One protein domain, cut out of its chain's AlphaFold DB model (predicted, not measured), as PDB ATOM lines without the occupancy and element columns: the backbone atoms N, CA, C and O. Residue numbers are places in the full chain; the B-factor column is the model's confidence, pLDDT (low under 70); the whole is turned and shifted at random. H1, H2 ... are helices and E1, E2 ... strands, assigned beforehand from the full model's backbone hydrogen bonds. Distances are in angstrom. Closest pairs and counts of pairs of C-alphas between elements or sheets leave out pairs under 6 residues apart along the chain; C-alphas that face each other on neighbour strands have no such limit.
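This is residues 4 to 70 and 80 to 113 of the 114 residues of an uncharacterized protein of Lactococcus termiticola (UniProt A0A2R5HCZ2). One long helix, H1, runs along the length of the domain; H4 crosses it steeply over residues 9 to 17, and a small three-stranded sheet sits by its residues 20 to 28. The short helices H2 and H3 lie close to H1. The printed part has 101 residues, in the order H1 E1 E2 H2 H3 H4 E3, and is mostly helix; the mixed sheet runs E1 E2 E3. It is compact, with a radius of gyration of the C-alphas of 14.0 A, yet elongated, spanning 40 by 25 by 23 A.

Start with H1, residues 4 to 28, which touches H4, residues 86 to 99, with residues 9 to 17 alone; the closest C-alphas, of Ala 13 and Ile 92, are 5.3 A apart. They run the same way at a steep tilt of 69 degrees, only just short of about perpendicular. H1 only grazes the sheet with residues 20 to 28. There, E1, residues 42 to 45, and E2, residues 48 to 51, form an antiparallel hairpin, with N 43 and O 50 at 2.9 A. E3, residues 109 to 111, is parallel to E2, with N 51 and O 111 at 2.9 A. H2, residues 53 to 59, and H3, residues 62 to 65, are close to H1 but not clearly touching: C-alphas 20 and 56 are 7.3 A apart, C-alphas 12 and 65 6.6 A. In H1, H2 and H4 every O i to N i+4 pair is within hydrogen-bond range; H3 is too short for one.

Find C-alpha 4 at (-5.181, 28.012, 29.055); from there H1 runs 36.3 A to C-alpha 28. H4 runs 20.1 A from C-alpha 86 at (-22.583, 29.899, 24.917). E3 ends at C-alpha 111, (-25.303, 47.913, 34.993).

The farthest C-alphas, of Lys 29 and Lys 80, are 44.8 A apart. Residues 71 to 79 are cut out, leaving 18.7 A between C-alphas 70 and 80. The link H1 to E1 is long. Look for pLDDT under 70 at residues 67 to 70, 80 to 87 and 101 to 113.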
ATOM      1  N   ALA A   4      -5.346  27.355  30.352       72.69
ATOM      2  CA  ALA A   4      -5.181  28.012  29.055       72.69
ATOM      3  C   ALA A   4      -6.488  28.637  28.524       72.69
ATOM      4  O   ALA A   4      -6.444  29.718  27.943       72.69
ATOM      5  N   ASN A   5      -7.649  28.005  28.758       77.88
ATOM      6  CA  ASN A   5      -8.933  28.582  28.346       77.88
ATOM      7  C   ASN A   5      -9.332  29.756  29.247       77.88
ATOM      8  O   ASN A   5      -9.753  30.788  28.744       77.88
ATOM      9  N   GLN A   6      -9.101  29.636  30.558       78.00
ATOM     10  CA  GLN A   6      -9.368  30.715  31.511       78.00
ATOM     11  C   GLN A   6      -8.533  31.973  31.201       78.00
ATOM     12  O   GLN A   6      -9.061  33.080  31.194       78.00
ATOM     13  N   ALA A   7      -7.246  31.812  30.862       84.81
ATOM     14  CA  ALA A   7      -6.393  32.927  30.440       84.81
ATOM     15  C   ALA A   7      -6.875  33.582  29.127       84.81
ATOM     16  O   ALA A   7      -6.837  34.804  28.995       84.81
ATOM     17  N   ARG A   8      -7.370  32.782  28.172       87.25
ATOM     18  CA  ARG A   8      -7.981  33.268  26.925       87.25
ATOM     19  C   ARG A   8      -9.271  34.052  27.193       87.25
ATOM     20  O   ARG A   8      -9.417  35.149  26.665       87.25
ATOM     21  N   GLN A   9     -10.176  33.515  28.008       85.50
ATOM     22  CA  GLN A   9     -11.439  34.166  28.370       85.50
ATOM     23  C   GLN A   9     -11.184  35.493  29.098       85.50
ATOM     24  O   GLN A   9     -11.753  36.505  28.706       85.50
ATOM     25  N   ALA A  10     -10.249  35.533  30.056       87.56
ATOM     26  CA  ALA A  10      -9.849  36.768  30.737       87.56
ATOM     27  C   ALA A  10      -9.244  37.820  29.782       87.56
ATOM     28  O   ALA A  10      -9.522  39.011  29.911       87.56
ATOM     29  N   HIS A  11      -8.460  37.402  28.783       89.69
ATOM     30  CA  HIS A  11      -7.944  38.321  27.764       89.69
ATOM     31  C   HIS A  11      -9.058  38.888  26.864       89.69
ATOM     32  O   HIS A  11      -9.056  40.081  26.563       89.69
ATOM     33  N   ILE A  12     -10.031  38.058  26.467       89.56
ATOM     34  CA  ILE A  12     -11.196  38.509  25.687       89.56
ATOM     35  C   ILE A  12     -12.092  39.433  26.528       89.56
ATOM     36  O   ILE A  12     -12.560  40.441  26.002       89.56
ATOM     37  N   ALA A  13     -12.273  39.141  27.820       88.44
ATOM     38  CA  ALA A  13     -13.000  39.986  28.767       88.44
ATOM     39  C   ALA A  13     -12.411  41.402  28.831       88.44
ATOM     40  O   ALA A  13     -13.142  42.367  28.637       88.44
ATOM     41  N   ALA A  14     -11.086  41.530  28.981       89.25
ATOM     42  CA  ALA A  14     -10.407  42.827  28.977       89.25
ATOM     43  C   ALA A  14     -10.617  43.608  27.661       89.25
ATOM     44  O   ALA A  14     -10.961  44.788  27.690       89.25
ATOM     45  N   ILE A  15     -10.490  42.946  26.501       90.75
ATOM     46  CA  ILE A  15     -10.726  43.576  25.185       90.75
ATOM     47  C   ILE A  15     -12.181  44.046  25.039       90.75
ATOM     48  O   ILE A  15     -12.439  45.118  24.488       90.75
ATOM     49  N   LEU A  16     -13.145  43.232  25.475       89.56
ATOM     50  CA  LEU A  16     -14.563  43.579  25.403       89.56
ATOM     51  C   LEU A  16     -14.928  44.698  26.376       89.56
ATOM     52  O   LEU A  16     -15.719  45.562  26.003       89.56
ATOM     53  N   TRP A  17     -14.317  44.728  27.560       88.94
ATOM     54  CA  TRP A  17     -14.489  45.807  28.524       88.94
ATOM     55  C   TRP A  17     -14.032  47.160  27.963       88.94
ATOM     56  O   TRP A  17     -14.825  48.098  27.921       88.94
ATOM     57  N   GLU A  18     -12.806  47.252  27.435       88.75
ATOM     58  CA  GLU A  18     -12.298  48.488  26.813       88.75
ATOM     59  C   GLU A  18     -13.228  48.989  25.695       88.75
ATOM     60  O   GLU A  18     -13.541  50.179  25.607       88.75
ATOM     61  N   ARG A  19     -13.728  48.069  24.859       90.62
ATOM     62  CA  ARG A  19     -14.697  48.382  23.799       90.62
ATOM     63  C   ARG A  19     -16.042  48.857  24.350       90.62
ATOM     64  O   ARG A  19     -16.645  49.739  23.743       90.62
ATOM     65  N   LEU A  20     -16.513  48.279  25.456       87.00
ATOM     66  CA  LEU A  20     -17.800  48.608  26.068       87.00
ATOM     67  C   LEU A  20     -17.773  50.014  26.657       87.00
ATOM     68  O   LEU A  20     -18.657  50.807  26.344       87.00
ATOM     69  N   VAL A  21     -16.721  50.343  27.412       84.25
ATOM     70  CA  VAL A  21     -16.493  51.687  27.965       84.25
ATOM     71  C   VAL A  21     -16.495  52.738  26.855       84.25
ATOM     72  O   VAL A  21     -17.209  53.735  26.948       84.25
ATOM     73  N   VAL A  22     -15.740  52.506  25.774       87.31
ATOM     74  CA  VAL A  22     -15.681  53.441  24.638       87.31
ATOM     75  C   VAL A  22     -17.048  53.581  23.968       87.31
ATOM     76  O   VAL A  22     -17.524  54.699  23.792       87.31
ATOM     77  N   ALA A  23     -17.712  52.473  23.623       88.69
ATOM     78  CA  ALA A  23     -18.995  52.520  22.926       88.69
ATOM     79  C   ALA A  23     -20.103  53.186  23.762       88.69
ATOM     80  O   ALA A  23     -20.881  53.973  23.228       88.69
ATOM     81  N   PHE A  24     -20.157  52.912  25.066       85.38
ATOM     82  CA  PHE A  24     -21.173  53.451  25.972       85.38
ATOM     83  C   PHE A  24     -21.009  54.955  26.216       85.38
ATOM     84  O   PHE A  24     -22.008  55.680  26.272       85.38
ATOM     85  N   ASN A  25     -19.762  55.429  26.302       82.06
ATOM     86  CA  ASN A  25     -19.436  56.849  26.464       82.06
ATOM     87  C   ASN A  25     -19.586  57.642  25.154       82.06
ATOM     88  O   ASN A  25     -19.950  58.814  25.189       82.06
ATOM     89  N   GLU A  26     -19.344  57.031  23.989       86.31
ATOM     90  CA  GLU A  26     -19.695  57.652  22.703       86.31
ATOM     91  C   GLU A  26     -21.214  57.746  22.522       86.31
ATOM     92  O   GLU A  26     -21.716  58.792  22.114       86.31
ATOM     93  N   GLU A  27     -21.958  56.696  22.885       85.44
ATOM     94  CA  GLU A  27     -23.420  56.685  22.818       85.44
ATOM     95  C   GLU A  27     -24.052  57.739  23.741       85.44
ATOM     96  O   GLU A  27     -24.985  58.420  23.319       85.44
ATOM     97  N   ALA A  28     -23.518  57.920  24.959       83.25
ATOM     98  CA  ALA A  28     -24.002  58.881  25.961       83.25
ATOM     99  C   ALA A  28     -24.239  60.288  25.382       83.25
ATOM    100  O   ALA A  28     -25.264  60.915  25.650       83.25
ATOM    101  N   LYS A  29     -23.322  60.747  24.518       84.50
ATOM    102  CA  LYS A  29     -23.311  62.088  23.906       84.50
ATOM    103  C   LYS A  29     -24.554  62.405  23.075       84.50
ATOM    104  O   LYS A  29     -24.842  63.576  22.834       84.50
ATOM    105  N   THR A  30     -25.246  61.377  22.592       85.38
ATOM    106  CA  THR A  30     -26.460  61.487  21.772       85.38
ATOM    107  C   THR A  30     -27.567  60.549  22.256       85.38
ATOM    108  O   THR A  30     -28.472  60.230  21.486       85.38
ATOM    109  N   TYR A  31     -27.476  60.053  23.492       84.44
ATOM    110  CA  TYR A  31     -28.419  59.079  24.021       84.44
ATOM    111  C   TYR A  31     -29.741  59.756  24.397       84.44
ATOM    112  O   TYR A  31     -29.772  60.670  25.221       84.44
ATOM    113  N   ASP A  32     -30.830  59.264  23.814       84.44
ATOM    114  CA  ASP A  32     -32.200  59.634  24.157       84.44
ATOM    115  C   ASP A  32     -32.920  58.377  24.685       84.44
ATOM    116  O   ASP A  32     -33.107  57.426  23.913       84.44
ATOM    117  N   PRO A  33     -33.303  58.326  25.979       81.75
ATOM    118  CA  PRO A  33     -33.963  57.158  26.562       81.75
ATOM    119  C   PRO A  33     -35.319  56.844  25.914       81.75
ATOM    120  O   PRO A  33     -35.717  55.681  25.885       81.75
ATOM    121  N   GLU A  34     -36.004  57.840  25.343       84.31
ATOM    122  CA  GLU A  34     -37.311  57.664  24.695       84.31
ATOM    123  C   GLU A  34     -37.189  57.200  23.231       84.31
ATOM    124  O   GLU A  34     -38.176  56.785  22.618       84.31
ATOM    125  N   ALA A  35     -35.985  57.238  22.646       84.12
ATOM    126  CA  ALA A  35     -35.759  56.867  21.248       84.12
ATOM    127  C   ALA A  35     -35.574  55.353  21.022       84.12
ATOM    128  O   ALA A  35     -35.669  54.900  19.879       84.12
ATOM    129  N   TYR A  36     -35.286  54.576  22.078       73.19
ATOM    130  CA  TYR A  36     -35.094  53.111  22.057       73.19
ATOM    131  C   TYR A  36     -34.164  52.582  20.938       73.19
ATOM    132  O   TYR A  36     -34.311  51.454  20.464       73.19
ATOM    133  N   ASN A  37     -33.193  53.388  20.499       78.06
ATOM    134  CA  ASN A  37     -32.366  53.137  19.311       78.06
ATOM    135  C   ASN A  37     -30.911  52.727  19.626       78.06
ATOM    136  O   ASN A  37     -30.095  52.622  18.710       78.06
ATOM    137  N   SER A  38     -30.593  52.483  20.902       85.00
ATOM    138  CA  SER A  38     -29.249  52.124  21.373       85.00
ATOM    139  C   SER A  38     -28.711  50.833  20.727       85.00
ATOM    140  O   SER A  38     -29.301  49.762  20.914       85.00
ATOM    141  N   PRO A  39     -27.544  50.872  20.049       85.25
ATOM    142  CA  PRO A  39     -26.859  49.671  19.568       85.25
ATOM    143  C   PRO A  39     -26.402  48.719  20.683       85.25
ATOM    144  O   PRO A  39     -26.306  47.515  20.446       85.25
ATOM    145  N   LEU A  40     -26.131  49.236  21.888       86.25
ATOM    146  CA  LEU A  40     -25.770  48.437  23.066       86.25
ATOM    147  C   LEU A  40     -26.993  47.860  23.797       86.25
ATOM    148  O   LEU A  40     -26.844  46.988  24.651       86.25
ATOM    149  N   GLY A  41     -28.205  48.313  23.459       84.56
ATOM    150  CA  GLY A  41     -29.411  48.030  24.231       84.56
ATOM    151  C   GLY A  41     -29.421  48.730  25.590       84.56
ATOM    152  O   GLY A  41     -29.881  48.132  26.560       84.56
ATOM    153  N   SER A  42     -28.876  49.945  25.653       84.94
ATOM    154  CA  SER A  42     -28.859  50.822  26.821       84.94
ATOM    155  C   SER A  42     -30.266  51.310  27.177       84.94
ATOM    156  O   SER A  42     -30.955  51.894  26.334       84.94
ATOM    157  N   ILE A  43     -30.664  51.131  28.434       82.50
ATOM    158  CA  ILE A  43     -31.947  51.569  29.004       82.50
ATOM    159  C   ILE A  43     -31.724  52.375  30.290       82.50
ATOM    160  O   ILE A  43     -30.801  52.078  31.041       82.50
ATOM    161  N   GLY A  44     -32.581  53.358  30.568       82.88
ATOM    162  CA  GLY A  44     -32.510  54.188  31.780       82.88
ATOM    163  C   GLY A  44     -31.993  55.610  31.534       82.88
ATOM    164  O   GLY A  44     -31.744  56.017  30.404       82.88
ATOM    165  N   GLU A  45     -31.865  56.397  32.599       77.69
ATOM    166  CA  GLU A  45     -31.412  57.794  32.532       77.69
ATOM    167  C   GLU A  45     -29.901  57.859  32.265       77.69
ATOM    168  O   GLU A  45     -29.176  56.980  32.713       77.69
ATOM    169  N   VAL A  46     -29.388  58.889  31.573       74.50
ATOM    170  CA  VAL A  46     -28.004  58.890  31.027       74.50
ATOM    171  C   VAL A  46     -26.921  58.556  32.068       74.50
ATOM    172  O   VAL A  46     -25.999  57.796  31.778       74.50
ATOM    173  N   TYR A  47     -27.098  59.058  33.295       70.00
ATOM    174  CA  TYR A  47     -26.221  58.850  34.452       70.00
ATOM    175  C   TYR A  47     -26.373  57.480  35.149       70.00
ATOM    176  O   TYR A  47     -25.667  57.201  36.114       70.00
ATOM    177  N   CYS A  48     -27.291  56.623  34.718       71.88
ATOM    178  CA  CYS A  48     -27.558  55.307  35.295       71.88
ATOM    179  C   CYS A  48     -28.247  54.419  34.243       71.88
ATOM    180  O   CYS A  48     -29.465  54.224  34.296       71.88
ATOM    181  N   ARG A  49     -27.477  53.910  33.268       78.38
ATOM    182  CA  ARG A  49     -28.008  53.106  32.152       78.38
ATOM    183  C   ARG A  49     -27.579  51.649  32.250       78.38
ATOM    184  O   ARG A  49     -26.394  51.347  32.356       78.38
ATOM    185  N   GLU A  50     -28.533  50.736  32.133       76.50
ATOM    186  CA  GLU A  50     -28.242  49.308  32.019       76.50
ATOM    187  C   GLU A  50     -28.029  48.918  30.555       76.50
ATOM    188  O   GLU A  50     -28.771  49.388  29.696       76.50
ATOM    189  N   VAL A  51     -27.071  48.036  30.253       77.81
ATOM    190  CA  VAL A  51     -26.866  47.488  28.898       77.81
ATOM    191  C   VAL A  51     -27.415  46.067  28.776       77.81
ATOM    192  O   VAL A  51     -27.072  45.169  29.547       77.81
ATOM    193  N   CYS A  52     -28.241  45.831  27.758       80.19
ATOM    194  CA  CYS A  52     -28.790  44.508  27.458       80.19
ATOM    195  C   CYS A  52     -27.683  43.542  26.984       80.19
ATOM    196  O   CYS A  52     -27.051  43.767  25.944       80.19
ATOM    197  N   ARG A  53     -27.451  42.442  27.722       74.75
ATOM    198  CA  ARG A  53     -26.274  41.563  27.525       74.75
ATOM    199  C   ARG A  53     -26.076  41.046  26.087       74.75
ATOM    200  O   ARG A  53     -24.964  41.168  25.569       74.75
ATOM    201  N   PRO A  54     -27.111  40.539  25.383       75.56
ATOM    202  CA  PRO A  54     -26.948  40.061  24.009       75.56
ATOM    203  C   PRO A  54     -26.642  41.178  23.001       75.56
ATOM    204  O   PRO A  54     -25.995  40.922  21.981       75.56
ATOM    205  N   ASN A  55     -27.102  42.407  23.260       81.81
ATOM    206  CA  ASN A  55     -26.948  43.527  22.331       81.81
ATOM    207  C   ASN A  55     -25.526  44.085  22.373       81.81
ATOM    208  O   ASN A  55     -24.893  44.160  21.316       81.81
ATOM    209  N   TRP A  56     -24.979  44.378  23.560       85.31
ATOM    210  CA  TRP A  56     -23.589  44.836  23.660       85.31
ATOM    211  C   TRP A  56     -22.609  43.769  23.146       85.31
ATOM    212  O   TRP A  56     -21.725  44.089  22.351       85.31
ATOM    213  N   TRP A  57     -22.809  42.487  23.482       85.19
ATOM    214  CA  TRP A  57     -21.954  41.391  22.999       85.19
ATOM    215  C   TRP A  57     -21.880  41.348  21.467       85.19
ATOM    216  O   TRP A  57     -20.800  41.259  20.872       85.19
ATOM    217  N   LYS A  58     -23.042  41.466  20.816       85.19
ATOM    218  CA  LYS A  58     -23.165  41.509  19.358       85.19
ATOM    219  C   LYS A  58     -22.543  42.778  18.768       85.19
ATOM    220  O   LYS A  58     -21.832  42.678  17.769       85.19
ATOM    221  N   ALA A  59     -22.792  43.943  19.366       87.69
ATOM    222  CA  ALA A  59     -22.290  45.233  18.892       87.69
ATOM    223  C   ALA A  59     -20.755  45.324  18.940       87.69
ATOM    224  O   ALA A  59     -20.141  45.855  18.017       87.69
ATOM    225  N   LEU A  60     -20.127  44.755  19.975       89.06
ATOM    226  CA  LEU A  60     -18.671  44.792  20.167       89.06
ATOM    227  C   LEU A  60     -17.923  43.621  19.506       89.06
ATOM    228  O   LEU A  60     -16.690  43.551  19.574       89.06
ATOM    229  N   GLY A  61     -18.650  42.716  18.842       86.88
ATOM    230  CA  GLY A  61     -18.089  41.604  18.076       86.88
ATOM    231  C   GLY A  61     -17.590  40.432  18.925       86.88
ATOM    232  O   GLY A  61     -16.604  39.800  18.541       86.88
ATOM    233  N   GLY A  62     -18.253  40.127  20.048       84.50
ATOM    234  CA  GLY A  62     -17.887  39.020  20.942       84.50
ATOM    235  C   GLY A  62     -17.725  37.682  20.214       84.50
ATOM    236  O   GLY A  62     -16.682  37.046  20.345       84.50
ATOM    237  N   GLU A  63     -18.670  37.330  19.328       83.50
ATOM    238  CA  GLU A  63     -18.605  36.139  18.453       83.50
ATOM    239  C   GLU A  63     -17.277  36.008  17.686       83.50
ATOM    240  O   GLU A  63     -16.705  34.920  17.584       83.50
ATOM    241  N   ALA A  64     -16.751  37.120  17.164       83.12
ATOM    242  CA  ALA A  64     -15.507  37.119  16.403       83.12
ATOM    243  C   ALA A  64     -14.278  36.913  17.306       83.12
ATOM    244  O   ALA A  64     -13.325  36.250  16.898       83.12
ATOM    245  N   LEU A  65     -14.305  37.437  18.539       81.19
ATOM    246  CA  LEU A  65     -13.220  37.283  19.516       81.19
ATOM    247  C   LEU A  65     -13.150  35.862  20.088       81.19
ATOM    248  O   LEU A  65     -12.057  35.317  20.250       81.19
ATOM    249  N   ILE A  66     -14.300  35.223  20.324       78.19
ATOM    250  CA  ILE A  66     -14.344  33.815  20.743       78.19
ATOM    251  C   ILE A  66     -14.072  32.839  19.586       78.19
ATOM    252  O   ILE A  66     -14.087  31.628  19.794       78.19
ATOM    253  N   GLY A  67     -13.790  33.322  18.368       64.94
ATOM    254  CA  GLY A  67     -13.567  32.463  17.201       64.94
ATOM    255  C   GLY A  67     -14.803  31.649  16.805       64.94
ATOM    256  O   GLY A  67     -14.674  30.666  16.074       64.94
ATOM    257  N   SER A  68     -15.988  32.064  17.271       53.31
ATOM    258  CA  SER A  68     -17.286  31.476  16.950       53.31
ATOM    259  C   SER A  68     -17.627  31.784  15.497       53.31
ATOM    260  O   SER A  68     -18.430  32.651  15.144       53.31
ATOM    261  N   LYS A  69     -17.035  30.990  14.606       45.03
ATOM    262  CA  LYS A  69     -17.701  30.629  13.365       45.03
ATOM    263  C   LYS A  69     -18.890  29.734  13.713       45.03
ATOM    264  O   LYS A  69     -18.856  28.521  13.518       45.03
ATOM    265  N   SER A  70     -19.976  30.358  14.169       44.56
ATOM    266  CA  SER A  70     -21.321  29.781  14.152       44.56
ATOM    267  C   SER A  70     -21.793  29.611  12.693       44.56
ATOM    268  O   SER A  70     -22.780  30.209  12.257       44.56
ATOM    269  N   LYS A  80     -28.882  17.984  26.363       43.81
ATOM    270  CA  LYS A  80     -27.559  17.601  26.913       43.81
ATOM    271  C   LYS A  80     -26.352  17.723  25.956       43.81
ATOM    272  O   LYS A  80     -25.727  16.723  25.612       43.81
ATOM    273  N   GLY A  81     -25.952  18.950  25.639       44.06
ATOM    274  CA  GLY A  81     -24.650  19.250  25.038       44.06
ATOM    275  C   GLY A  81     -24.136  20.594  25.545       44.06
ATOM    276  O   GLY A  81     -24.905  21.551  25.595       44.06
ATOM    277  N   LYS A  82     -22.856  20.675  25.937       44.62
ATOM    278  CA  LYS A  82     -22.193  21.970  26.142       44.62
ATOM    279  C   LYS A  82     -22.026  22.618  24.774       44.62
ATOM    280  O   LYS A  82     -21.359  22.054  23.910       44.62
ATOM    281  N   GLN A  83     -22.669  23.759  24.573       48.16
ATOM    282  CA  GLN A  83     -22.580  24.504  23.327       48.16
ATOM    283  C   GLN A  83     -21.383  25.452  23.440       48.16
ATOM    284  O   GLN A  83     -21.487  26.525  24.037       48.16
ATOM    285  N   GLU A  84     -20.228  25.013  22.931       47.25
ATOM    286  CA  GLU A  84     -19.005  25.822  22.897       47.25
ATOM    287  C   GLU A  84     -19.308  27.163  22.209       47.25
ATOM    288  O   GLU A  84     -19.813  27.197  21.087       47.25
ATOM    289  N   GLY A  85     -19.089  28.262  22.934       52.44
ATOM    290  CA  GLY A  85     -19.533  29.611  22.567       52.44
ATOM    291  C   GLY A  85     -20.579  30.199  23.519       52.44
ATOM    292  O   GLY A  85     -20.392  31.314  23.993       52.44
ATOM    293  N   PHE A  86     -21.616  29.441  23.901       54.94
ATOM    294  CA  PHE A  86     -22.583  29.899  24.917       54.94
ATOM    295  C   PHE A  86     -21.950  29.878  26.316       54.94
ATOM    296  O   PHE A  86     -22.117  30.819  27.086       54.94
ATOM    297  N   ASP A  87     -21.149  28.845  26.607       67.12
ATOM    298  CA  ASP A  87     -20.294  28.797  27.801       67.12
ATOM    299  C   ASP A  87     -19.295  29.975  27.831       67.12
ATOM    300  O   ASP A  87     -19.148  30.624  28.862       67.12
ATOM    301  N   ASP A  88     -18.634  30.283  26.703       75.31
ATOM    302  CA  ASP A  88     -17.657  31.382  26.614       75.31
ATOM    303  C   ASP A  88     -18.336  32.750  26.822       75.31
ATOM    304  O   ASP A  88     -17.800  33.578  27.550       75.31
ATOM    305  N   TYR A  89     -19.526  32.977  26.252       78.44
ATOM    306  CA  TYR A  89     -20.329  34.185  26.486       78.44
ATOM    307  C   TYR A  89     -20.631  34.407  27.975       78.44
ATOM    308  O   TYR A  89     -20.421  35.512  28.485       78.44
ATOM    309  N   TRP A  90     -21.096  33.369  28.681       76.69
ATOM    310  CA  TRP A  90     -21.428  33.472  30.104       76.69
ATOM    311  C   TRP A  90     -20.189  33.692  30.970       76.69
ATOM    312  O   TRP A  90     -20.187  34.615  31.777       76.69
ATOM    313  N   GLU A  91     -19.128  32.905  30.777       82.38
ATOM    314  CA  GLU A  91     -17.875  33.036  31.538       82.38
ATOM    315  C   GLU A  91     -17.212  34.404  31.301       82.38
ATOM    316  O   GLU A  91     -16.779  35.053  32.247       82.38
ATOM    317  N   ILE A  92     -17.172  34.895  30.056       84.00
ATOM    318  CA  ILE A  92     -16.572  36.200  29.731       84.00
ATOM    319  C   ILE A  92     -17.414  37.353  30.283       84.00
ATOM    320  O   ILE A  92     -16.846  38.295  30.831       84.00
ATOM    321  N   THR A  93     -18.747  37.280  30.189       80.25
ATOM    322  CA  THR A  93     -19.628  38.283  30.812       80.25
ATOM    323  C   THR A  93     -19.429  38.294  32.326       80.25
ATOM    324  O   THR A  93     -19.231  39.359  32.898       80.25
ATOM    325  N   HIS A  94     -19.379  37.119  32.962       80.12
ATOM    326  CA  HIS A  94     -19.189  37.012  34.406       80.12
ATOM    327  C   HIS A  94     -17.819  37.534  34.863       80.12
ATOM    328  O   HIS A  94     -17.751  38.253  35.850       80.12
ATOM    329  N   LEU A  95     -16.743  37.270  34.111       84.25
ATOM    330  CA  LEU A  95     -15.413  37.830  34.391       84.25
ATOM    331  C   LEU A  95     -15.393  39.366  34.329       84.25
ATOM    332  O   LEU A  95     -14.671  39.990  35.104       84.25
ATOM    333  N   ILE A  96     -16.170  39.975  33.426       83.31
ATOM    334  CA  ILE A  96     -16.336  41.435  33.379       83.31
ATOM    335  C   ILE A  96     -17.147  41.907  34.598       83.31
ATOM    336  O   ILE A  96     -16.742  42.852  35.265       83.31
ATOM    337  N   GLU A  97     -18.250  41.236  34.934       78.06
ATOM    338  CA  GLU A  97     -19.072  41.572  36.107       78.06
ATOM    339  C   GLU A  97     -18.287  41.485  37.427       78.06
ATOM    340  O   GLU A  97     -18.345  42.418  38.227       78.06
ATOM    341  N   GLU A  98     -17.516  40.411  37.636       79.50
ATOM    342  CA  GLU A  98     -16.683  40.218  38.828       79.50
ATOM    343  C   GLU A  98     -15.578  41.280  38.939       79.50
ATOM    344  O   GLU A  98     -15.313  41.785  40.032       79.50
ATOM    345  N   ALA A  99     -14.934  41.633  37.821       79.81
ATOM    346  CA  ALA A  99     -13.842  42.606  37.800       79.81
ATOM    347  C   ALA A  99     -14.313  44.066  37.948       79.81
ATOM    348  O   ALA A  99     -13.567  44.886  38.481       79.81
ATOM    349  N   HIS A 100     -15.539  44.378  37.510       75.56
ATOM    350  CA  HIS A 100     -16.063  45.745  37.375       75.56
ATOM    351  C   HIS A 100     -17.331  46.001  38.219       75.56
ATOM    352  O   HIS A 100     -18.133  46.887  37.912       75.56
ATOM    353  N   HIS A 101     -17.527  45.228  39.296       62.72
ATOM    354  CA  HIS A 101     -18.675  45.317  40.208       62.72
ATOM    355  C   HIS A 101     -18.960  46.757  40.690       62.72
ATOM    356  O   HIS A 101     -18.347  47.252  41.637       62.72
ATOM    357  N   GLY A 102     -19.968  47.396  40.083       52.69
ATOM    358  CA  GLY A 102     -20.478  48.712  40.481       52.69
ATOM    359  C   GLY A 102     -19.808  49.921  39.815       52.69
ATOM    360  O   GLY A 102     -19.853  51.007  40.391       52.69
ATOM    361  N   GLU A 103     -19.180  49.783  38.642       49.22
ATOM    362  CA  GLU A 103     -18.474  50.909  38.011       49.22
ATOM    363  C   GLU A 103     -19.370  52.013  37.416       49.22
ATOM    364  O   GLU A 103     -20.148  51.823  36.482       49.22
ATOM    365  N   HIS A 104     -19.157  53.225  37.926       42.88
ATOM    366  CA  HIS A 104     -19.661  54.499  37.425       42.88
ATOM    367  C   HIS A 104     -18.820  54.993  36.219       42.88
ATOM    368  O   HIS A 104     -17.648  55.299  36.405       42.88
ATOM    369  N   LEU A 105     -19.385  55.140  35.013       39.00
ATOM    370  CA  LEU A 105     -18.688  55.643  33.811       39.00
ATOM    371  C   LEU A 105     -18.999  57.123  33.490       39.00
ATOM    372  O   LEU A 105     -18.095  57.954  33.522       39.00
ATOM    373  N   GLU A 106     -20.256  57.453  33.170       28.91
ATOM    374  CA  GLU A 106     -20.669  58.720  32.521       28.91
ATOM    375  C   GLU A 106     -21.852  59.426  33.239       28.91
ATOM    376  O   GLU A 106     -22.978  59.484  32.756       28.91
ATOM    377  N   THR A 107     -21.719  59.877  34.490       44.34
ATOM    378  CA  THR A 107     -20.580  59.702  35.402       44.34
ATOM    379  C   THR A 107     -20.758  58.610  36.484       44.34
ATOM    380  O   THR A 107     -20.277  58.793  37.600       44.34
ATOM    381  N   GLY A 108     -21.434  57.462  36.324       41.75
ATOM    382  CA  GLY A 108     -22.683  57.155  35.606       41.75
ATOM    383  C   GLY A 108     -22.729  55.746  35.004       41.75
ATOM    384  O   GLY A 108     -21.961  55.412  34.114       41.75
ATOM    385  N   ILE A 109     -23.550  54.872  35.570       55.16
ATOM    386  CA  ILE A 109     -23.114  53.494  35.869       55.16
ATOM    387  C   ILE A 109     -23.311  52.444  34.753       55.16
ATOM    388  O   ILE A 109     -24.363  52.395  34.129       55.16
ATOM    389  N   ILE A 110     -22.291  51.579  34.614       65.06
ATOM    390  CA  ILE A 110     -22.265  50.148  34.233       65.06
ATOM    391  C   ILE A 110     -23.231  49.208  34.964       65.06
ATOM    392  O   ILE A 110     -22.784  48.534  35.893       65.06
ATOM    393  N   TYR A 111     -24.488  49.055  34.542       60.38
ATOM    394  CA  TYR A 111     -25.303  47.913  34.993       60.38
ATOM    395  C   TYR A 111     -25.530  46.877  33.882       60.38
ATOM    396  O   TYR A 111     -25.985  47.194  32.785       60.38
ATOM    397  N   PHE A 112     -25.235  45.604  34.166       54.97
ATOM    398  CA  PHE A 112     -25.541  44.481  33.274       54.97
ATOM    399  C   PHE A 112     -26.923  43.900  33.604       54.97
ATOM    400  O   PHE A 112     -27.040  42.927  34.356       54.97
ATOM    401  N   GLY A 113     -27.968  44.493  33.022       51.12
ATOM    402  CA  GLY A 113     -29.352  44.016  33.133       51.12
ATOM    403  C   GLY A 113     -29.554  42.596  32.577       51.12
ATOM    404  O   GLY A 113     -28.664  42.028  31.934       51.12
TER     405      GLY A 113